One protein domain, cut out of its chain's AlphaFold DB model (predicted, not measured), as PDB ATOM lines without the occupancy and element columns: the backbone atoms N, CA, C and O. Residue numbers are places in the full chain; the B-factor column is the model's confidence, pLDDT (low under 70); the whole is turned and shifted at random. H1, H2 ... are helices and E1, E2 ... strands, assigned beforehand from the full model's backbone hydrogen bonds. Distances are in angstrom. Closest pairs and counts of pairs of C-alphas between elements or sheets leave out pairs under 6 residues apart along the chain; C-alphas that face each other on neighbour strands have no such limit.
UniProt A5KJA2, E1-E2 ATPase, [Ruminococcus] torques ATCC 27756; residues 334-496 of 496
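Overview. This is residues 334 to 496 of the 496 residues of the protein "E1-E2 ATPase" of [Ruminococcus] torques ATCC 27756 (UniProt A5KJA2). One twisted sheet of six strands curls round helix H2, with H3 packed on H2 over the same face and the short helix H4 on the opposite face. The long strands E1 and E6 run out of this body as a ribbon towards H1 and H5, with H6 crossing E6 on the same face as H4; residues 461 to 467, of which 461 to 465 belong to H5, stick out. The printed part has 163 residues with six named helices and six named strands, in the order H1 E1 H2 H3 E2 E3 E4 H4 E5 E6 H5 H6. The class is mixed, and the sheet, in the order E1 E6 E5 E4 E3 E2, is antiparallel throughout. The whole is only just compact, close to loose, with a radius of gyration of the C-alphas of 18.2 A, and elongated, spanning 60 by 32 by 28 A.

Arrangement. H1, residues 334 to 337, stands only just at the sheet's level, with a height of 3.8 A. E1, residues 338 to 349, is an edge strand that bends by 80 degrees at residue 341; its antiparallel neighbour is E6, residues 441 to 452, with N 345 and O 447 within hydrogen-bond range at 2.9 A. H2, residues 354 to 364, and H3, residues 371 to 380, touch at a steep tilt of 45 degrees, opposite ways, the closest C-alphas being those of Ala 362 and Gln 377, 4.7 A apart. E2, residues 389 to 395, E3, residues 399 to 404, and E4, residues 407 to 412, form a meander, each strand the antiparallel neighbour of the one before; N 393 and O 401 are 2.8 A apart, as are N 409 and O 402. H4, residues 414 to 419, has a height of 8.1 A over the sheet and runs along the strands, at 22 degrees to E4 on the local plane. E5, residues 432 to 438, has N 437 and O 410 of E4 2.9 A apart, and forms a hairpin with E6, with N 434 and O 446 2.9 A apart. H5, residues 456 to 465, is not on the sheet. H6, residues 476 to 484, lies over E6 at a height of 9.9 A and runs across it at 69 degrees on the local plane. Every O i to N i+4 pair is within hydrogen-bond range in H2, H3, H4 and H5, against 4 of 5 in H6; H1 is too short for one.

Along the chain. H1 begins at C-alpha 334 (-19.546, 9.020, -120.926). E1 measures 26.4 A, H2 15.4 A, E5 19.7 A and E6 33.5 A from first to last C-alpha. H6 ends at C-alpha 484 (-26.920, 17.400, -133.233).

Size, cuts and confidence. The two C-alphas farthest apart, those of Gly 406 and Gly 467, are 60.2 A apart. The printed part has no cut; the link from H4 to E5 is long. The mean pLDDT of the printed part is 77.8, and 32 residues are under 70, namely residues 334 to 335, residue 369, residue 371 and residues 469 to 496.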
ATOM      1  N   THR A 334     -18.876   8.696-122.184       69.56
ATOM      2  CA  THR A 334     -19.546   9.020-120.926       69.56
ATOM      3  C   THR A 334     -18.525   9.314-119.832       69.56
ATOM      4  O   THR A 334     -17.578   8.559-119.632       69.56
ATOM      5  N   GLY A 335     -18.656  10.454-119.154       68.62
ATOM      6  CA  GLY A 335     -17.767  10.858-118.056       68.62
ATOM      7  C   GLY A 335     -16.355  11.308-118.470       68.62
ATOM      8  O   GLY A 335     -15.672  11.983-117.693       68.62
ATOM      9  N   THR A 336     -15.911  11.014-119.697       79.44
ATOM     10  CA  THR A 336     -14.609  11.459-120.221       79.44
ATOM     11  C   THR A 336     -14.761  12.703-121.090       79.44
ATOM     12  O   THR A 336     -14.268  13.768-120.713       79.44
ATOM     13  N   LEU A 337     -15.460  12.589-122.227       80.25
ATOM     14  CA  LEU A 337     -15.754  13.716-123.125       80.25
ATOM     15  C   LEU A 337     -17.041  14.452-122.738       80.25
ATOM     16  O   LEU A 337     -17.272  15.587-123.149       80.25
ATOM     17  N   THR A 338     -17.890  13.797-121.964       79.25
ATOM     18  CA  THR A 338     -19.171  14.321-121.505       79.25
ATOM     19  C   THR A 338     -19.224  14.340-119.980       79.25
ATOM     20  O   THR A 338     -18.384  13.734-119.308       79.25
ATOM     21  N   LYS A 339     -20.167  15.095-119.416       75.06
ATOM     22  CA  LYS A 339     -20.316  15.299-117.972       75.06
ATOM     23  C   LYS A 339     -20.884  14.056-117.267       75.06
ATOM     24  O   LYS A 339     -20.793  13.985-116.048       75.06
ATOM     25  N   GLY A 340     -21.422  13.077-118.006       71.06
ATOM     26  CA  GLY A 340     -22.185  11.967-117.429       71.06
ATOM     27  C   GLY A 340     -23.569  12.411-116.948       71.06
ATOM     28  O   GLY A 340     -24.213  11.707-116.175       71.06
ATOM     29  N   ALA A 341     -24.008  13.595-117.384       72.50
ATOM     30  CA  ALA A 341     -25.257  14.228-117.005       72.50
ATOM     31  C   ALA A 341     -26.137  14.305-118.252       72.50
ATOM     32  O   ALA A 341     -25.838  15.035-119.197       72.50
ATOM     33  N   PHE A 342     -27.200  13.505-118.252       77.88
ATOM     34  CA  PHE A 342     -28.178  13.478-119.329       77.88
ATOM     35  C   PHE A 342     -29.121  14.668-119.197       77.88
ATOM     36  O   PHE A 342     -29.715  14.875-118.138       77.88
ATOM     37  N   GLU A 343     -29.262  15.430-120.274       83.25
ATOM     38  CA  GLU A 343     -30.199  16.546-120.365       83.25
ATOM     39  C   GLU A 343     -31.008  16.434-121.659       83.25
ATOM     40  O   GLU A 343     -30.564  15.827-122.641       83.25
ATOM     41  N   VAL A 344     -32.220  16.991-121.636       86.19
ATOM     42  CA  VAL A 344     -33.047  17.120-122.837       86.19
ATOM     43  C   VAL A 344     -32.347  18.099-123.775       86.19
ATOM     44  O   VAL A 344     -32.154  19.260-123.426       86.19
ATOM     45  N   SER A 345     -31.930  17.615-124.943       83.50
ATOM     46  CA  SER A 345     -31.218  18.414-125.943       83.50
ATOM     47  C   SER A 345     -32.124  18.941-127.041       83.50
ATOM     48  O   SER A 345     -31.842  19.994-127.607       83.50
ATOM     49  N   ALA A 346     -33.214  18.234-127.335       84.38
ATOM     50  CA  ALA A 346     -34.227  18.693-128.270       84.38
ATOM     51  C   ALA A 346     -35.591  18.083-127.947       84.38
ATOM     52  O   ALA A 346     -35.689  16.921-127.543       84.38
ATOM     53  N   VAL A 347     -36.647  18.849-128.201       86.25
ATOM     54  CA  VAL A 347     -38.024  18.366-128.195       86.25
ATOM     55  C   VAL A 347     -38.609  18.587-129.581       86.25
ATOM     56  O   VAL A 347     -38.590  19.690-130.119       86.25
ATOM     57  N   HIS A 348     -39.112  17.516-130.182       84.38
ATOM     58  CA  HIS A 348     -39.733  17.543-131.498       84.38
ATOM     59  C   HIS A 348     -41.186  17.101-131.350       84.38
ATOM     60  O   HIS A 348     -41.496  15.906-131.321       84.38
ATOM     61  N   HIS A 349     -42.078  18.075-131.213       76.75
ATOM     62  CA  HIS A 349     -43.512  17.851-131.081       76.75
ATOM     63  C   HIS A 349     -44.207  17.857-132.450       76.75
ATOM     64  O   HIS A 349     -43.685  18.415-133.415       76.75
ATOM     65  N   ASN A 350     -45.374  17.212-132.542       71.75
ATOM     66  CA  ASN A 350     -46.198  17.252-133.755       71.75
ATOM     67  C   ASN A 350     -47.304  18.316-133.632       71.75
ATOM     68  O   ASN A 350     -47.255  19.343-134.297       71.75
ATOM     69  N   GLU A 351     -48.259  18.109-132.719       74.19
ATOM     70  CA  GLU A 351     -49.426  18.998-132.526       74.19
ATOM     71  C   GLU A 351     -49.509  19.608-131.115       74.19
ATOM     72  O   GLU A 351     -50.196  20.603-130.907       74.19
ATOM     73  N   LEU A 352     -48.817  19.016-130.138       80.88
ATOM     74  CA  LEU A 352     -48.795  19.461-128.741       80.88
ATOM     75  C   LEU A 352     -47.702  20.496-128.499       80.88
ATOM     76  O   LEU A 352     -46.639  20.405-129.096       80.88
ATOM     77  N   GLU A 353     -47.932  21.431-127.581       85.62
ATOM     78  CA  GLU A 353     -46.885  22.343-127.114       85.62
ATOM     79  C   GLU A 353     -45.751  21.578-126.416       85.62
ATOM     80  O   GLU A 353     -45.984  20.585-125.718       85.62
ATOM     81  N   GLU A 354     -44.521  22.065-126.583       85.31
ATOM     82  CA  GLU A 354     -43.309  21.483-125.997       85.31
ATOM     83  C   GLU A 354     -43.422  21.298-124.475       85.31
ATOM     84  O   GLU A 354     -43.131  20.215-123.963       85.31
ATOM     85  N   GLU A 355     -43.922  22.311-123.761       86.75
ATOM     86  CA  GLU A 355     -44.107  22.267-122.304       86.75
ATOM     87  C   GLU A 355     -45.049  21.138-121.880       86.75
ATOM     88  O   GLU A 355     -44.776  20.421-120.916       86.75
ATOM     89  N   LYS A 356     -46.129  20.935-122.638       88.75
ATOM     90  CA  LYS A 356     -47.134  19.911-122.351       88.75
ATOM     91  C   LYS A 356     -46.613  18.508-122.671       88.75
ATOM     92  O   LYS A 356     -46.916  17.553-121.960       88.75
ATOM     93  N   LEU A 357     -45.788  18.370-123.711       90.19
ATOM     94  CA  LEU A 357     -45.123  17.107-124.037       90.19
ATOM     95  C   LEU A 357     -44.118  16.699-122.946       90.19
ATOM     96  O   LEU A 357     -44.087  15.533-122.548       90.19
ATOM     97  N   LEU A 358     -43.335  17.660-122.443       91.25
ATOM     98  CA  LEU A 358     -42.411  17.459-121.324       91.25
ATOM     99  C   LEU A 358     -43.149  17.145-120.019       91.25
ATOM    100  O   LEU A 358     -42.709  16.264-119.283       91.25
ATOM    101  N   GLU A 359     -44.279  17.805-119.759       92.31
ATOM    102  CA  GLU A 359     -45.142  17.525-118.608       92.31
ATOM    103  C   GLU A 359     -45.619  16.068-118.606       92.31
ATOM    104  O   GLU A 359     -45.379  15.341-117.641       92.31
ATOM    105  N   TYR A 360     -46.228  15.603-119.703       92.44
ATOM    106  CA  TYR A 360     -46.687  14.215-119.806       92.44
ATOM    107  C   TYR A 360     -45.537  13.212-119.712       92.44
ATOM    108  O   TYR A 360     -45.692  12.171-119.074       92.44
ATOM    109  N   ALA A 361     -44.380  13.514-120.310       92.06
ATOM    110  CA  ALA A 361     -43.203  12.657-120.219       92.06
ATOM    111  C   ALA A 361     -42.687  12.552-118.776       92.06
ATOM    112  O   ALA A 361     -42.433  11.451-118.291       92.06
ATOM    113  N   ALA A 362     -42.576  13.678-118.069       91.44
ATOM    114  CA  ALA A 362     -42.112  13.724-116.687       91.44
ATOM    115  C   ALA A 362     -43.089  13.041-115.713       91.44
ATOM    116  O   ALA A 362     -42.649  12.330-114.807       91.44
ATOM    117  N   LEU A 363     -44.400  13.218-115.917       91.88
ATOM    118  CA  LEU A 363     -45.449  12.569-115.125       91.88
ATOM    119  C   LEU A 363     -45.503  11.057-115.383       91.88
ATOM    120  O   LEU A 363     -45.530  10.283-114.428       91.88
ATOM    121  N   ALA A 364     -45.441  10.609-116.640       90.94
ATOM    122  CA  ALA A 364     -45.432   9.178-116.962       90.94
ATOM    123  C   ALA A 364     -44.197   8.458-116.387       90.94
ATOM    124  O   ALA A 364     -44.290   7.322-115.928       90.94
ATOM    125  N   GLU A 365     -43.053   9.141-116.350       89.00
ATOM    126  CA  GLU A 365     -41.776   8.626-115.842       89.00
ATOM    127  C   GLU A 365     -41.544   8.922-114.343       89.00
ATOM    128  O   GLU A 365     -40.442   8.718-113.827       89.00
ATOM    129  N   CYS A 366     -42.560   9.389-113.605       86.25
ATOM    130  CA  CYS A 366     -42.409   9.838-112.211       86.25
ATOM    131  C   CYS A 366     -42.001   8.738-111.215       86.25
ATOM    132  O   CYS A 366     -41.452   9.034-110.146       86.25
ATOM    133  N   ALA A 367     -42.289   7.477-111.546       80.56
ATOM    134  CA  ALA A 367     -41.981   6.312-110.720       80.56
ATOM    135  C   ALA A 367     -40.629   5.663-111.066       80.56
ATOM    136  O   ALA A 367     -40.141   4.832-110.301       80.56
ATOM    137  N   SER A 368     -40.009   6.044-112.188       76.38
ATOM    138  CA  SER A 368     -38.747   5.467-112.643       76.38
ATOM    139  C   SER A 368     -37.548   6.181-112.019       76.38
ATOM    140  O   SER A 368     -37.470   7.410-111.958       76.38
ATOM    141  N   SER A 369     -36.574   5.396-111.562       69.44
ATOM    142  CA  SER A 369     -35.302   5.892-111.028       69.44
ATOM    143  C   SER A 369     -34.219   6.049-112.102       69.44
ATOM    144  O   SER A 369     -33.100   6.466-111.782       69.44
ATOM    145  N   HIS A 370     -34.531   5.740-113.366       71.00
ATOM    146  CA  HIS A 370     -33.567   5.753-114.460       71.00
ATOM    147  C   HIS A 370     -33.029   7.182-114.721       71.00
ATOM    148  O   HIS A 370     -33.794   8.149-114.662       71.00
ATOM    149  N   PRO A 371     -31.731   7.365-115.056       69.31
ATOM    150  CA  PRO A 371     -31.146   8.690-115.323       69.31
ATOM    151  C   PRO A 371     -31.896   9.516-116.377       69.31
ATOM    152  O   PRO A 371     -31.987  10.736-116.281       69.31
ATOM    153  N   ILE A 372     -32.479   8.829-117.358       80.25
ATOM    154  CA  ILE A 372     -33.326   9.414-118.402       80.25
ATOM    155  C   ILE A 372     -34.604  10.024-117.804       80.25
ATOM    156  O   ILE A 372     -34.913  11.185-118.064       80.25
ATOM    157  N   SER A 373     -35.308   9.285-116.952       82.19
ATOM    158  CA  SER A 373     -36.529   9.726-116.269       82.19
ATOM    159  C   SER A 373     -36.260  10.960-115.405       82.19
ATOM    160  O   SER A 373     -36.995  11.944-115.467       82.19
ATOM    161  N   LYS A 374     -35.126  10.974-114.691       80.62
ATOM    162  CA  LYS A 374     -34.672  12.154-113.938       80.62
ATOM    163  C   LYS A 374     -34.394  13.360-114.839       80.62
ATOM    164  O   LYS A 374     -34.710  14.481-114.453       80.62
ATOM    165  N   SER A 375     -33.824  13.150-116.028       83.25
ATOM    166  CA  SER A 375     -33.564  14.246-116.972       83.25
ATOM    167  C   SER A 375     -34.853  14.878-117.513       83.25
ATOM    168  O   SER A 375     -34.913  16.098-117.637       83.25
ATOM    169  N   LEU A 376     -35.907  14.081-117.731       88.06
ATOM    170  CA  LEU A 376     -37.237  14.571-118.113       88.06
ATOM    171  C   LEU A 376     -37.900  15.365-116.983       88.06
ATOM    172  O   LEU A 376     -38.393  16.466-117.209       88.06
ATOM    173  N   GLN A 377     -37.851  14.847-115.751       86.69
ATOM    174  CA  GLN A 377     -38.373  15.542-114.568       86.69
ATOM    175  C   GLN A 377     -37.656  16.881-114.336       86.69
ATOM    176  O   GLN A 377     -38.296  17.894-114.061       86.69
ATOM    177  N   LYS A 378     -36.328  16.909-114.512       84.75
ATOM    178  CA  LYS A 378     -35.525  18.136-114.426       84.75
ATOM    179  C   LYS A 378     -35.888  19.133-115.532       84.75
ATOM    180  O   LYS A 378     -35.977  20.321-115.245       84.75
ATOM    181  N   ALA A 379     -36.102  18.663-116.762       86.69
ATOM    182  CA  ALA A 379     -36.488  19.510-117.892       86.69
ATOM    183  C   ALA A 379     -37.897  20.109-117.738       86.69
ATOM    184  O   ALA A 379     -38.123  21.232-118.173       86.69
ATOM    185  N   TYR A 380     -38.822  19.401-117.080       89.75
ATOM    186  CA  TYR A 380     -40.154  19.924-116.761       89.75
ATOM    187  C   TYR A 380     -40.116  21.078-115.741       89.75
ATOM    188  O   TYR A 380     -40.911  22.012-115.827       89.75
ATOM    189  N   GLY A 381     -39.188  21.040-114.778       84.38
ATOM    190  CA  GLY A 381     -38.886  22.173-113.892       84.38
ATOM    191  C   GLY A 381     -39.956  22.538-112.848       84.38
ATOM    192  O   GLY A 381     -39.742  23.475-112.080       84.38
ATOM    193  N   LYS A 382     -41.079  21.812-112.784       88.00
ATOM    194  CA  LYS A 382     -42.148  21.966-111.777       88.00
ATOM    195  C   LYS A 382     -42.253  20.713-110.900       88.00
ATOM    196  O   LYS A 382     -41.738  19.652-111.255       88.00
ATOM    197  N   GLU A 383     -42.929  20.824-109.755       84.88
ATOM    198  CA  GLU A 383     -43.185  19.666-108.892       84.88
ATOM    199  C   GLU A 383     -44.052  18.614-109.599       84.88
ATOM    200  O   GLU A 383     -45.018  18.922-110.302       84.88
ATOM    201  N   ILE A 384     -43.677  17.351-109.408       86.81
ATOM    202  CA  ILE A 384     -44.353  16.189-109.981       86.81
ATOM    203  C   ILE A 384     -45.511  15.807-109.056       86.81
ATOM    204  O   ILE A 384     -45.299  15.182-108.014       86.81
ATOM    205  N   ASP A 385     -46.739  16.149-109.443       88.50
ATOM    206  CA  ASP A 385     -47.930  15.698-108.724       88.50
ATOM    207  C   ASP A 385     -48.281  14.257-109.113       88.50
ATOM    208  O   ASP A 385     -48.886  13.984-110.152       88.50
ATOM    209  N   ARG A 386     -47.893  13.313-108.252       86.75
ATOM    210  CA  ARG A 386     -48.139  11.879-108.454       86.75
ATOM    211  C   ARG A 386     -49.618  11.505-108.415       86.75
ATOM    212  O   ARG A 386     -49.965  10.459-108.949       86.75
ATOM    213  N   ASN A 387     -50.487  12.329-107.826       88.44
ATOM    214  CA  ASN A 387     -51.919  12.026-107.756       88.44
ATOM    215  C   ASN A 387     -52.596  12.101-109.131       88.44
ATOM    216  O   ASN A 387     -53.664  11.527-109.326       88.44
ATOM    217  N   ARG A 388     -51.958  12.780-110.090       89.75
ATOM    218  CA  ARG A 388     -52.405  12.876-111.485       89.75
ATOM    219  C   ARG A 388     -52.094  11.627-112.306       89.75
ATOM    220  O   ARG A 388     -52.536  11.542-113.448       89.75
ATOM    221  N   VAL A 389     -51.325  10.683-111.755       91.81
ATOM    222  CA  VAL A 389     -50.799   9.526-112.482       91.81
ATOM    223  C   VAL A 389     -51.348   8.227-111.904       91.81
ATOM    224  O   VAL A 389     -51.234   7.962-110.709       91.81
ATOM    225  N   SER A 390     -51.901   7.378-112.762       91.06
ATOM    226  CA  SER A 390     -52.376   6.035-112.424       91.06
ATOM    227  C   SER A 390     -51.905   4.999-113.454       91.06
ATOM    228  O   SER A 390     -51.358   5.343-114.499       91.06
ATOM    229  N   ASP A 391     -52.050   3.708-113.135       90.56
ATOM    230  CA  ASP A 391     -51.764   2.581-114.041       90.56
ATOM    231  C   ASP A 391     -50.378   2.591-114.718       90.56
ATOM    232  O   ASP A 391     -50.222   2.200-115.876       90.56
ATOM    233  N   ILE A 392     -49.341   2.984-113.973       89.88
ATOM    234  CA  ILE A 392     -47.958   2.941-114.455       89.88
ATOM    235  C   ILE A 392     -47.541   1.484-114.712       89.88
ATOM    236  O   ILE A 392     -47.560   0.640-113.812       89.88
ATOM    237  N   ARG A 393     -47.125   1.188-115.943       88.81
ATOM    238  CA  ARG A 393     -46.606  -0.115-116.369       88.81
ATOM    239  C   ARG A 393     -45.302   0.066-117.120       88.81
ATOM    240  O   ARG A 393     -45.269   0.610-118.223       88.81
ATOM    241  N   GLU A 394     -44.236  -0.452-116.538       84.94
ATOM    242  CA  GLU A 394     -42.942  -0.527-117.197       84.94
ATOM    243  C   GLU A 394     -42.883  -1.764-118.102       84.94
ATOM    244  O   GLU A 394     -43.151  -2.894-117.690       84.94
ATOM    245  N   ILE A 395     -42.526  -1.554-119.364       86.00
ATOM    246  CA  ILE A 395     -42.330  -2.602-120.358       86.00
ATOM    247  C   ILE A 395     -40.830  -2.681-120.627       86.00
ATOM    248  O   ILE A 395     -40.272  -1.904-121.406       86.00
ATOM    249  N   SER A 396     -40.182  -3.656-119.991       77.88
ATOM    250  CA  SER A 396     -38.732  -3.854-120.073       77.88
ATOM    251  C   SER A 396     -38.214  -3.822-121.519       77.88
ATOM    252  O   SER A 396     -38.737  -4.492-122.418       77.88
ATOM    253  N   GLY A 397     -37.193  -2.994-121.752       79.19
ATOM    254  CA  GLY A 397     -36.574  -2.796-123.067       79.19
ATOM    255  C   GLY A 397     -37.424  -2.042-124.101       79.19
ATOM    256  O   GLY A 397     -37.001  -1.950-125.256       79.19
ATOM    257  N   HIS A 398     -38.594  -1.516-123.722       87.12
ATOM    258  CA  HIS A 398     -39.495  -0.753-124.596       87.12
ATOM    259  C   HIS A 398     -39.753   0.659-124.057       87.12
ATOM    260  O   HIS A 398     -39.611   1.616-124.809       87.12
ATOM    261  N   GLY A 399     -40.097   0.793-122.775       87.94
ATOM    262  CA  GLY A 399     -40.436   2.071-122.144       87.94
ATOM    263  C   GLY A 399     -41.536   1.906-121.101       87.94
ATOM    264  O   GLY A 399     -41.710   0.811-120.566       87.94
ATOM    265  N   ILE A 400     -42.296   2.965-120.843       90.81
ATOM    266  CA  ILE A 400     -43.357   3.008-119.839       90.81
ATOM    267  C   ILE A 400     -44.688   3.445-120.457       90.81
ATOM    268  O   ILE A 400     -44.734   4.204-121.427       90.81
ATOM    269  N   THR A 401     -45.783   2.954-119.892       91.88
ATOM    270  CA  THR A 401     -47.139   3.445-120.163       91.88
ATOM    271  C   THR A 401     -47.785   3.843-118.848       91.88
ATOM    272  O   THR A 401     -47.636   3.113-117.870       91.88
ATOM    273  N   ALA A 402     -48.500   4.956-118.811       93.62
ATOM    274  CA  ALA A 402     -49.197   5.449-117.631       93.62
ATOM    275  C   ALA A 402     -50.469   6.191-118.049       93.62
ATOM    276  O   ALA A 402     -50.592   6.624-119.192       93.62
ATOM    277  N   VAL A 403     -51.402   6.369-117.124       93.88
ATOM    278  CA  VAL A 403     -52.563   7.237-117.309       93.88
ATOM    279  C   VAL A 403     -52.294   8.543-116.572       93.88
ATOM    280  O   VAL A 403     -52.098   8.529-115.363       93.88
ATOM    281  N   VAL A 404     -52.255   9.664-117.294       92.75
ATOM    282  CA  VAL A 404     -51.992  11.000-116.733       92.75
ATOM    283  C   VAL A 404     -53.209  11.884-116.982       92.75
ATOM    284  O   VAL A 404     -53.590  12.086-118.132       92.75
ATOM    285  N   ASP A 405     -53.854  12.375-115.922       90.62
ATOM    286  CA  ASP A 405     -55.117  13.134-115.996       90.62
ATOM    287  C   ASP A 405     -56.185  12.449-116.875       90.62
ATOM    288  O   ASP A 405     -56.862  13.081-117.689       90.62
ATOM    289  N   GLY A 406     -56.287  11.121-116.774       89.25
ATOM    290  CA  GLY A 406     -57.222  10.313-117.564       89.25
ATOM    291  C   GLY A 406     -56.808  10.034-119.015       89.25
ATOM    292  O   GLY A 406     -57.541   9.324-119.698       89.25
ATOM    293  N   HIS A 407     -55.655  10.532-119.480       92.94
ATOM    294  CA  HIS A 407     -55.131  10.286-120.830       92.94
ATOM    295  C   HIS A 407     -54.120   9.134-120.822       92.94
ATOM    296  O   HIS A 407     -53.266   9.064-119.935       92.94
ATOM    297  N   GLU A 408     -54.178   8.240-121.812       93.31
ATOM    298  CA  GLU A 408     -53.251   7.103-121.922       93.31
ATOM    299  C   GLU A 408     -51.928   7.576-122.543       93.31
ATOM    300  O   GLU A 408     -51.855   7.842-123.743       93.31
ATOM    301  N   VAL A 409     -50.873   7.686-121.732       94.31
ATOM    302  CA  VAL A 409     -49.544   8.169-122.129       94.31
ATOM    303  C   VAL A 409     -48.569   7.002-122.262       94.31
ATOM    304  O   VAL A 409     -48.427   6.183-121.358       94.31
ATOM    305  N   ALA A 410     -47.839   6.946-123.373       92.81
ATOM    306  CA  ALA A 410     -46.745   6.006-123.594       92.81
ATOM    307  C   ALA A 410     -45.448   6.758-123.912       92.81
ATOM    308  O   ALA A 410     -45.415   7.550-124.853       92.81
ATOM    309  N   ALA A 411     -44.384   6.470-123.162       92.69
ATOM    310  CA  ALA A 411     -43.051   7.035-123.344       92.69
ATOM    311  C   ALA A 411     -42.039   5.900-123.543       92.69
ATOM    312  O   ALA A 411     -41.883   5.035-122.684       92.69
ATOM    313  N   GLY A 412     -41.357   5.845-124.689       90.38
ATOM    314  CA  GLY A 412     -40.411   4.757-124.945       90.38
ATOM    315  C   GLY A 412     -39.721   4.799-126.298       90.38
ATOM    316  O   GLY A 412     -39.793   5.779-127.028       90.38
ATOM    317  N   ASN A 413     -39.028   3.719-126.639       90.12
ATOM    318  CA  ASN A 413     -38.304   3.590-127.902       90.12
ATOM    319  C   ASN A 413     -39.220   3.154-129.066       90.12
ATOM    320  O   ASN A 413     -40.401   2.849-128.896       90.12
ATOM    321  N   ASP A 414     -38.642   3.035-130.258       89.88
ATOM    322  CA  ASP A 414     -39.296   2.580-131.490       89.88
ATOM    323  C   ASP A 414     -40.065   1.260-131.330       89.88
ATOM    324  O   ASP A 414     -41.096   1.041-131.972       89.88
ATOM    325  N   LYS A 415     -39.573   0.347-130.479       89.12
ATOM    326  CA  LYS A 415     -40.222  -0.950-130.249       89.12
ATOM    327  C   LYS A 415     -41.551  -0.765-129.526       89.12
ATOM    328  O   LYS A 415     -42.493  -1.494-129.829       89.12
ATOM    329  N   LEU A 416     -41.646   0.199-128.604       90.12
ATOM    330  CA  LEU A 416     -42.903   0.529-127.932       90.12
ATOM    331  C   LEU A 416     -43.925   1.073-128.931       90.12
ATOM    332  O   LEU A 416     -45.058   0.597-128.964       90.12
ATOM    333  N   MET A 417     -43.509   1.996-129.801       92.44
ATOM    334  CA  MET A 417     -44.391   2.580-130.817       92.44
ATOM    335  C   MET A 417     -44.912   1.522-131.799       92.44
ATOM    336  O   MET A 417     -46.111   1.471-132.077       92.44
ATOM    337  N   LYS A 418     -44.041   0.605-132.248       90.50
ATOM    338  CA  LYS A 418     -44.435  -0.544-133.085       90.50
ATOM    339  C   LYS A 418     -45.412  -1.472-132.371       90.50
ATOM    340  O   LYS A 418     -46.380  -1.913-132.982       90.50
ATOM    341  N   LYS A 419     -45.189  -1.746-131.081       89.06
ATOM    342  CA  LYS A 419     -46.076  -2.589-130.264       89.06
ATOM    343  C   LYS A 419     -47.475  -1.986-130.114       89.06
ATOM    344  O   LYS A 419     -48.447  -2.732-130.069       89.06
ATOM    345  N   LEU A 420     -47.574  -0.658-130.073       89.00
ATOM    346  CA  LEU A 420     -48.841   0.080-130.023       89.00
ATOM    347  C   LEU A 420     -49.491   0.273-131.408       89.00
ATOM    348  O   LEU A 420     -50.591   0.812-131.489       89.00
ATOM    349  N   GLY A 421     -48.839  -0.159-132.495       89.06
ATOM    350  CA  GLY A 421     -49.345  -0.004-133.862       89.06
ATOM    351  C   GLY A 421     -49.325   1.441-134.374       89.06
ATOM    352  O   GLY A 421     -50.056   1.770-135.307       89.06
ATOM    353  N   LEU A 422     -48.508   2.311-133.771       89.06
ATOM    354  CA  LEU A 422     -48.465   3.735-134.092       89.06
ATOM    355  C   LEU A 422     -47.433   4.030-135.179       89.06
ATOM    356  O   LEU A 422     -46.306   3.530-135.147       89.06
ATOM    357  N   LYS A 423     -47.800   4.900-136.126       85.62
ATOM    358  CA  LYS A 423     -46.824   5.528-137.021       85.62
ATOM    359  C   LYS A 423     -46.063   6.587-136.226       85.62
ATOM    360  O   LYS A 423     -46.680   7.497-135.683       85.62
ATOM    361  N   TYR A 424     -44.746   6.450-136.159       85.19
ATOM    362  CA  TYR A 424     -43.845   7.385-135.490       85.19
ATOM    363  C   TYR A 424     -42.842   7.955-136.500       85.19
ATOM    364  O   TYR A 424     -42.615   7.366-137.560       85.19
ATOM    365  N   HIS A 425     -42.257   9.106-136.179       82.25
ATOM    366  CA  HIS A 425     -41.205   9.710-136.992       82.25
ATOM    367  C   HIS A 425     -39.839   9.207-136.535       82.25
ATOM    368  O   HIS A 425     -39.467   9.427-135.387       82.25
ATOM    369  N   GLU A 426     -39.089   8.551-137.422       77.81
ATOM    370  CA  GLU A 426     -37.705   8.176-137.130       77.81
ATOM    371  C   GLU A 426     -36.844   9.435-137.016       77.81
ATOM    372  O   GLU A 426     -36.783  10.262-137.929       77.81
ATOM    373  N   CYS A 427     -36.182   9.579-135.873       75.94
ATOM    374  CA  CYS A 427     -35.219  10.638-135.636       75.94
ATOM    375  C   CYS A 427     -33.813  10.036-135.665       75.94
ATOM    376  O   CYS A 427     -33.549   9.005-135.054       75.94
ATOM    377  N   HIS A 428     -32.905  10.668-136.405       74.88
ATOM    378  CA  HIS A 428     -31.501  10.249-136.489       74.88
ATOM    379  C   HIS A 428     -30.568  11.200-135.732       74.88
ATOM    380  O   HIS A 428     -29.348  11.165-135.908       74.88
ATOM    381  N   THR A 429     -31.140  12.066-134.894       75.25
ATOM    382  CA  THR A 429     -30.385  12.930-133.994       75.25
ATOM    383  C   THR A 429     -29.676  12.069-132.955       75.25
ATOM    384  O   THR A 429     -30.241  11.130-132.397       75.25
ATOM    385  N   ALA A 430     -28.406  12.367-132.707       70.25
ATOM    386  CA  ALA A 430     -27.606  11.593-131.778       70.25
ATOM    387  C   ALA A 430     -28.025  11.840-130.328       70.25
ATOM    388  O   ALA A 430     -27.844  12.926-129.785       70.25
ATOM    389  N   GLY A 431     -28.521  10.786-129.695       76.69
ATOM    390  CA  GLY A 431     -29.012  10.795-128.328       76.69
ATOM    391  C   GLY A 431     -29.904   9.584-128.093       76.69
ATOM    392  O   GLY A 431     -30.120   8.769-128.991       76.69
ATOM    393  N   THR A 432     -30.418   9.461-126.878       83.19
ATOM    394  CA  THR A 432     -31.519   8.547-126.594       83.19
ATOM    395  C   THR A 432     -32.815   9.239-126.980       83.19
ATOM    396  O   THR A 432     -33.125  10.306-126.455       83.19
ATOM    397  N   ILE A 433     -33.554   8.638-127.908       89.50
ATOM    398  CA  ILE A 433     -34.823   9.171-128.401       89.50
ATOM    399  C   ILE A 433     -35.963   8.495-127.646       89.50
ATOM    400  O   ILE A 433     -36.035   7.267-127.579       89.50
ATOM    401  N   ILE A 434     -36.850   9.311-127.088       90.44
ATOM    402  CA  ILE A 434     -38.068   8.869-126.414       90.44
ATOM    403  C   ILE A 434     -39.247   9.350-127.227       90.44
ATOM    404  O   ILE A 434     -39.536  10.541-127.288       90.44
ATOM    405  N   HIS A 435     -39.935   8.409-127.846       92.12
ATOM    406  CA  HIS A 435     -41.201   8.640-128.505       92.12
ATOM    407  C   HIS A 435     -42.315   8.743-127.472       92.12
ATOM    408  O   HIS A 435     -42.410   7.920-126.560       92.12
ATOM    409  N   MET A 436     -43.167   9.742-127.667       93.44
ATOM    410  CA  MET A 436     -44.336  10.017-126.850       93.44
ATOM    411  C   MET A 436     -45.598   9.737-127.660       93.44
ATOM    412  O   MET A 436     -45.743  10.211-128.792       93.44
ATOM    413  N   ALA A 437     -46.532   9.006-127.064       92.56
ATOM    414  CA  ALA A 437     -47.883   8.844-127.579       92.56
ATOM    415  C   ALA A 437     -48.910   9.145-126.488       92.56
ATOM    416  O   ALA A 437     -48.703   8.780-125.335       92.56
ATOM    417  N   ILE A 438     -50.000   9.810-126.864       92.38
ATOM    418  CA  ILE A 438     -51.109  10.179-125.979       92.38
ATOM    419  C   ILE A 438     -52.399   9.722-126.655       92.38
ATOM    420  O   ILE A 438     -52.588   9.981-127.844       92.38
ATOM    421  N   ASP A 439     -53.244   8.987-125.937       91.25
ATOM    422  CA  ASP A 439     -54.507   8.417-126.427       91.25
ATOM    423  C   ASP A 439     -54.355   7.686-127.769       91.25
ATOM    424  O   ASP A 439     -55.135   7.853-128.711       91.25
ATOM    425  N   LYS A 440     -53.290   6.878-127.871       86.81
ATOM    426  CA  LYS A 440     -52.934   6.111-129.080       86.81
ATOM    427  C   LYS A 440     -52.719   6.991-130.318       86.81
ATOM    428  O   LYS A 440     -52.921   6.548-131.447       86.81
ATOM    429  N   LYS A 441     -52.269   8.231-130.128       90.00
ATOM    430  CA  LYS A 441     -51.765   9.105-131.191       90.00
ATOM    431  C   LYS A 441     -50.334   9.513-130.887       90.00
ATOM    432  O   LYS A 441     -49.975   9.755-129.740       90.00
ATOM    433  N   TYR A 442     -49.504   9.577-131.921       91.50
ATOM    434  CA  TYR A 442     -48.118  10.007-131.779       91.50
ATOM    435  C   TYR A 442     -48.059  11.514-131.486       91.50
ATOM    436  O   TYR A 442     -48.539  12.318-132.282       91.50
ATOM    437  N   ALA A 443     -47.478  11.884-130.344       90.12
ATOM    438  CA  ALA A 443     -47.437  13.259-129.848       90.12
ATOM    439  C   ALA A 443     -46.112  13.972-130.173       90.12
ATOM    440  O   ALA A 443     -46.078  15.194-130.323       90.12
ATOM    441  N   GLY A 444     -45.023  13.211-130.314       90.56
ATOM    442  CA  GLY A 444     -43.695  13.744-130.602       90.56
ATOM    443  C   GLY A 444     -42.581  12.838-130.091       90.56
ATOM    444  O   GLY A 444     -42.809  11.685-129.718       90.56
ATOM    445  N   HIS A 445     -41.353  13.340-130.094       91.31
ATOM    446  CA  HIS A 445     -40.239  12.693-129.412       91.31
ATOM    447  C   HIS A 445     -39.333  13.699-128.713       91.31
ATOM    448  O   HIS A 445     -39.214  14.855-129.113       91.31
ATOM    449  N   ILE A 446     -38.675  13.217-127.669       91.25
ATOM    450  CA  ILE A 446     -37.727  13.964-126.857       91.25
ATOM    451  C   ILE A 446     -36.360  13.317-127.049       91.25
ATOM    452  O   ILE A 446     -36.220  12.096-126.945       91.25
ATOM    453  N   VAL A 447     -35.358  14.129-127.363       89.19
ATOM    454  CA  VAL A 447     -33.970  13.694-127.504       89.19
ATOM    455  C   VAL A 447     -33.234  14.046-126.224       89.19
ATOM    456  O   VAL A 447     -33.233  15.193-125.781       89.19
ATOM    457  N   ILE A 448     -32.600  13.040-125.633       85.50
ATOM    458  CA  ILE A 448     -31.780  13.195-124.436       85.50
ATOM    459  C   ILE A 448     -30.351  12.829-124.792       85.50
ATOM    460  O   ILE A 448     -30.074  11.744-125.311       85.50
ATOM    461  N   SER A 449     -29.420  13.720-124.486       82.81
ATOM    462  CA  SER A 449     -27.999  13.481-124.712       82.81
ATOM    463  C   SER A 449     -27.179  13.862-123.494       82.81
ATOM    464  O   SER A 449     -27.551  14.721-122.701       82.81
ATOM    465  N   ASP A 450     -26.042  13.195-123.347       78.94
ATOM    466  CA  ASP A 450     -25.068  13.543-122.320       78.94
ATOM    467  C   ASP A 450     -24.328  14.826-122.719       78.94
ATOM    468  O   ASP A 450     -23.807  14.936-123.835       78.94
ATOM    469  N   VAL A 451     -24.283  15.789-121.802       79.12
ATOM    470  CA  VAL A 451     -23.707  17.114-122.036       79.12
ATOM    471  C   VAL A 451     -22.199  17.009-122.241       79.12
ATOM    472  O   VAL A 451     -21.464  16.507-121.392       79.12
ATOM    473  N   VAL A 452     -21.694  17.529-123.359       81.12
ATOM    474  CA  VAL A 452     -20.250  17.574-123.645       81.12
ATOM    475  C   VAL A 452     -19.540  18.520-122.665       81.12
ATOM    476  O   VAL A 452     -20.030  19.618-122.396       81.12
ATOM    477  N   LYS A 453     -18.368  18.135-122.130       81.19
ATOM    478  CA  LYS A 453     -17.579  19.046-121.278       81.19
ATOM    479  C   LYS A 453     -17.053  20.215-122.109       81.19
ATOM    480  O   LYS A 453     -16.624  20.042-123.250       81.19
ATOM    481  N   GLU A 454     -17.007  21.395-121.505       84.88
ATOM    482  CA  GLU A 454     -16.630  22.645-122.179       84.88
ATOM    483  C   GLU A 454     -15.226  22.563-122.802       84.88
ATOM    484  O   GLU A 454     -15.031  22.919-123.966       84.88
ATOM    485  N   HIS A 455     -14.277  21.961-122.080       83.50
ATOM    486  CA  HIS A 455     -12.883  21.816-122.510       83.50
ATOM    487  C   HIS A 455     -12.622  20.627-123.450       83.50
ATOM    488  O   HIS A 455     -11.524  20.504-123.991       83.50
ATOM    489  N   SER A 456     -13.593  19.736-123.695       86.06
ATOM    490  CA  SER A 456     -13.344  18.523-124.494       86.06
ATOM    491  C   SER A 456     -12.956  18.826-125.938       86.06
ATOM    492  O   SER A 456     -12.119  18.131-126.517       86.06
ATOM    493  N   LYS A 457     -13.533  19.874-126.536       82.25
ATOM    494  CA  LYS A 457     -13.207  20.279-127.910       82.25
ATOM    495  C   LYS A 457     -11.768  20.779-128.021       82.25
ATOM    496  O   LYS A 457     -11.065  20.406-128.961       82.25
ATOM    497  N   GLU A 458     -11.360  21.609-127.072       88.31
ATOM    498  CA  GLU A 458     -10.015  22.169-126.998       88.31
ATOM    499  C   GLU A 458      -8.983  21.067-126.745       88.31
ATOM    500  O   GLU A 458      -8.065  20.914-127.545       88.31
ATOM    501  N   ALA A 459      -9.217  20.199-125.755       87.00
ATOM    502  CA  ALA A 459      -8.333  19.076-125.442       87.00
ATOM    503  C   ALA A 459      -8.090  18.158-126.656       87.00
ATOM    504  O   ALA A 459      -6.956  17.780-126.957       87.00
ATOM    505  N   VAL A 460      -9.141  17.830-127.419       86.75
ATOM    506  CA  VAL A 460      -8.995  17.027-128.646       86.75
ATOM    507  C   VAL A 460      -8.221  17.785-129.732       86.75
ATOM    508  O   VAL A 460      -7.476  17.168-130.498       86.75
ATOM    509  N   ALA A 461      -8.393  19.103-129.839       86.44
ATOM    510  CA  ALA A 461      -7.648  19.917-130.794       86.44
ATOM    511  C   ALA A 461      -6.157  19.992-130.433       86.44
ATOM    512  O   ALA A 461      -5.312  19.846-131.319       86.44
ATOM    513  N   GLU A 462      -5.825  20.151-129.153       89.38
ATOM    514  CA  GLU A 462      -4.442  20.164-128.671       89.38
ATOM    515  C   GLU A 462      -3.743  18.820-128.868       89.38
ATOM    516  O   GLU A 462      -2.623  18.782-129.375       89.38
ATOM    517  N   LEU A 463      -4.421  17.703-128.595       87.12
ATOM    518  CA  LEU A 463      -3.860  16.372-128.847       87.12
ATOM    519  C   LEU A 463      -3.537  16.148-130.327       87.12
ATOM    520  O   LEU A 463      -2.502  15.570-130.661       87.12
ATOM    521  N   LYS A 464      -4.380  16.655-131.234       84.12
ATOM    522  CA  LYS A 464      -4.093  16.619-132.675       84.12
ATOM    523  C   LYS A 464      -2.878  17.471-133.035       84.12
ATOM    524  O   LYS A 464      -2.057  17.022-133.831       84.12
ATOM    525  N   LYS A 465      -2.747  18.671-132.453       88.38
ATOM    526  CA  LYS A 465      -1.556  19.523-132.635       88.38
ATOM    527  C   LYS A 465      -0.287  18.828-132.129       88.38
ATOM    528  O   LYS A 465       0.753  18.956-132.760       88.38
ATOM    529  N   ALA A 466      -0.393  18.039-131.061       85.75
ATOM    530  CA  ALA A 466       0.696  17.230-130.514       85.75
ATOM    531  C   ALA A 466       1.040  15.974-131.350       85.75
ATOM    532  O   ALA A 466       1.889  15.182-130.949       85.75
ATOM    533  N   GLY A 467       0.403  15.765-132.511       83.06
ATOM    534  CA  GLY A 467       0.707  14.653-133.420       83.06
ATOM    535  C   GLY A 467       0.014  13.330-133.075       83.06
ATOM    536  O   GLY A 467       0.294  12.311-133.711       83.06
ATOM    537  N   ILE A 468      -0.916  13.331-132.113       84.19
ATOM    538  CA  ILE A 468      -1.728  12.158-131.780       84.19
ATOM    539  C   ILE A 468      -2.772  11.935-132.877       84.19
ATOM    540  O   ILE A 468      -3.622  12.787-133.156       84.19
ATOM    541  N   LYS A 469      -2.722  10.759-133.506       67.44
ATOM    542  CA  LYS A 469      -3.674  10.324-134.529       67.44
ATOM    543  C   LYS A 469      -4.930   9.745-133.882       67.44
ATOM    544  O   LYS A 469      -4.909   9.137-132.815       67.44
ATOM    545  N   LYS A 470      -6.059   9.916-134.561       60.56
ATOM    546  CA  LYS A 470      -7.366   9.407-134.139       60.56
ATOM    547  C   LYS A 470      -7.584   8.008-134.720       60.56
ATOM    548  O   LYS A 470      -7.293   7.814-135.894       60.56
ATOM    549  N   ASN A 471      -8.139   7.073-133.944       47.59
ATOM    550  CA  ASN A 471      -8.696   5.829-134.488       47.59
ATOM    551  C   ASN A 471     -10.205   5.744-134.179       47.59
ATOM    552  O   ASN A 471     -10.663   6.205-133.136       47.59
ATOM    553  N   SER A 472     -10.994   5.292-135.151       43.91
ATOM    554  CA  SER A 472     -12.302   5.878-135.489       43.91
ATOM    555  C   SER A 472     -13.561   5.178-134.962       43.91
ATOM    556  O   SER A 472     -14.653   5.623-135.307       43.91
ATOM    557  N   HIS A 473     -13.483   4.163-134.100       38.84
ATOM    558  CA  HIS A 473     -14.702   3.443-133.689       38.84
ATOM    559  C   HIS A 473     -15.508   4.120-132.563       38.84
ATOM    560  O   HIS A 473     -16.720   4.253-132.696       38.84
ATOM    561  N   ALA A 474     -14.868   4.654-131.517       41.31
ATOM    562  CA  ALA A 474     -15.578   5.314-130.405       41.31
ATOM    563  C   ALA A 474     -16.144   6.705-130.758       41.31
ATOM    564  O   ALA A 474     -17.018   7.239-130.082       41.31
ATOM    565  N   TYR A 475     -15.650   7.317-131.838       46.59
ATOM    566  CA  TYR A 475     -15.962   8.709-132.160       46.59
ATOM    567  C   TYR A 475     -17.208   8.887-133.028       46.59
ATOM    568  O   TYR A 475     -17.670  10.018-133.158       46.59
ATOM    569  N   ARG A 476     -17.748   7.822-133.640       43.50
ATOM    570  CA  ARG A 476     -18.938   7.934-134.502       43.50
ATOM    571  C   ARG A 476     -20.110   8.526-133.709       43.50
ATOM    572  O   ARG A 476     -20.570   9.614-134.039       43.50
ATOM    573  N   GLY A 477     -20.393   7.952-132.538       41.25
ATOM    574  CA  GLY A 477     -21.436   8.440-131.629       41.25
ATOM    575  C   GLY A 477     -21.128   9.754-130.890       41.25
ATOM    576  O   GLY A 477     -22.024  10.310-130.258       41.25
ATOM    577  N   PHE A 478     -19.892  10.275-130.928       44.75
ATOM    578  CA  PHE A 478     -19.553  11.601-130.376       44.75
ATOM    579  C   PHE A 478     -19.646  12.700-131.442       44.75
ATOM    580  O   PHE A 478     -20.223  13.752-131.193       44.75
ATOM    581  N   ALA A 479     -19.140  12.450-132.656       47.03
ATOM    582  CA  ALA A 479     -19.269  13.386-133.771       47.03
ATOM    583  C   ALA A 479     -20.725  13.562-134.225       47.03
ATOM    584  O   ALA A 479     -21.099  14.667-134.607       47.03
ATOM    585  N   GLU A 480     -21.537  12.505-134.166       44.59
ATOM    586  CA  GLU A 480     -22.978  12.594-134.418       44.59
ATOM    587  C   GLU A 480     -23.670  13.440-133.328       44.59
ATOM    588  O   GLU A 480     -24.472  14.306-133.662       44.59
ATOM    589  N   SER A 481     -23.261  13.303-132.056       40.34
ATOM    590  CA  SER A 481     -23.737  14.120-130.913       40.34
ATOM    591  C   SER A 481     -23.407  15.605-131.083       40.34
ATOM    592  O   SER A 481     -24.271  16.457-130.951       40.34
ATOM    593  N   CYS A 482     -22.169  15.942-131.456       43.00
ATOM    594  CA  CYS A 482     -21.785  17.342-131.656       43.00
ATOM    595  C   CYS A 482     -22.413  17.976-132.910       43.00
ATOM    596  O   CYS A 482     -22.540  19.199-132.972       43.00
ATOM    597  N   ARG A 483     -22.776  17.166-133.917       46.12
ATOM    598  CA  ARG A 483     -23.560  17.628-135.074       46.12
ATOM    599  C   ARG A 483     -25.006  17.931-134.694       46.12
ATOM    600  O   ARG A 483     -25.536  18.907-135.214       46.12
ATOM    601  N   ALA A 484     -25.598  17.138-133.800       42.16
ATOM    602  CA  ALA A 484     -26.920  17.400-133.233       42.16
ATOM    603  C   ALA A 484     -26.963  18.729-132.454       42.16
ATOM    604  O   ALA A 484     -27.895  19.501-132.637       42.16
ATOM    605  N   ASP A 485     -25.898  19.071-131.719       38.94
ATOM    606  CA  ASP A 485     -25.766  20.351-130.991       38.94
ATOM    607  C   ASP A 485     -25.405  21.567-131.884       38.94
ATOM    608  O   ASP A 485     -24.944  22.602-131.392       38.94
ATOM    609  N   GLY A 486     -25.510  21.459-133.215       31.61
ATOM    610  CA  GLY A 486     -25.237  22.562-134.151       31.61
ATOM    611  C   GLY A 486     -23.764  22.991-134.271       31.61
ATOM    612  O   GLY A 486     -23.451  23.992-134.919       31.61
ATOM    613  N   LYS A 487     -22.814  22.248-133.683       40.38
ATOM    614  CA  LYS A 487     -21.382  22.601-133.675       40.38
ATOM    615  C   LYS A 487     -20.610  21.759-134.691       40.38
ATOM    616  O   LYS A 487     -20.156  20.651-134.415       40.38
ATOM    617  N   ASN A 488     -20.397  22.328-135.878       36.47
ATOM    618  CA  ASN A 488     -19.649  21.687-136.959       36.47
ATOM    619  C   ASN A 488     -18.204  21.348-136.532       36.47
ATOM    620  O   ASN A 488     -17.367  22.227-136.313       36.47
ATOM    621  N   PHE A 489     -17.888  20.055-136.440       45.03
ATOM    622  CA  PHE A 489     -16.512  19.567-136.361       45.03
ATOM    623  C   PHE A 489     -16.011  19.316-137.780       45.03
ATOM    624  O   PHE A 489     -16.568  18.478-138.487       45.03
ATOM    625  N   GLY A 490     -14.963  20.045-138.180       35.28
ATOM    626  CA  GLY A 490     -14.352  19.990-139.508       35.28
ATOM    627  C   GLY A 490     -14.159  18.557-139.997       35.28
ATOM    628  O   GLY A 490     -13.261  17.841-139.553       35.28
ATOM    629  N   ASN A 491     -15.042  18.150-140.902       33.81
ATOM    630  CA  ASN A 491     -15.039  16.849-141.529       33.81
ATOM    631  C   ASN A 491     -14.289  17.005-142.853       33.81
ATOM    632  O   ASN A 491     -14.857  17.470-143.835       33.81
ATOM    633  N   ARG A 492     -13.008  16.635-142.888       28.36
ATOM    634  CA  ARG A 492     -12.426  16.135-144.136       28.36
ATOM    635  C   ARG A 492     -12.411  14.624-144.028       28.36
ATOM    636  O   ARG A 492     -11.565  14.030-143.369       28.36
ATOM    637  N   SER A 493     -13.435  14.042-144.632       29.28
ATOM    638  CA  SER A 493     -13.464  12.666-145.089       29.28
ATOM    639  C   SER A 493     -12.254  12.414-145.986       29.28
ATOM    640  O   SER A 493     -12.228  12.853-147.132       29.28
ATOM    641  N   SER A 494     -11.254  11.712-145.471       22.97
ATOM    642  CA  SER A 494     -10.334  10.940-146.298       22.97
ATOM    643  C   SER A 494     -10.625   9.475-146.013       22.97
ATOM    644  O   SER A 494     -10.097   8.893-145.068       22.97
ATOM    645  N   VAL A 495     -11.567   8.937-146.786       25.59
ATOM    646  CA  VAL A 495     -11.668   7.504-147.038       25.59
ATOM    647  C   VAL A 495     -10.558   7.185-148.034       25.59
ATOM    648  O   VAL A 495     -10.646   7.595-149.188       25.59
ATOM    649  N   GLN A 496      -9.513   6.524-147.550       24.98
ATOM    650  CA  GLN A 496      -8.814   5.428-148.218       24.98
ATOM    651  C   GLN A 496      -8.110   4.598-147.149       24.98
ATOM    652  O   GLN A 496      -7.480   5.214-146.256       24.98
TER     653      GLN A 496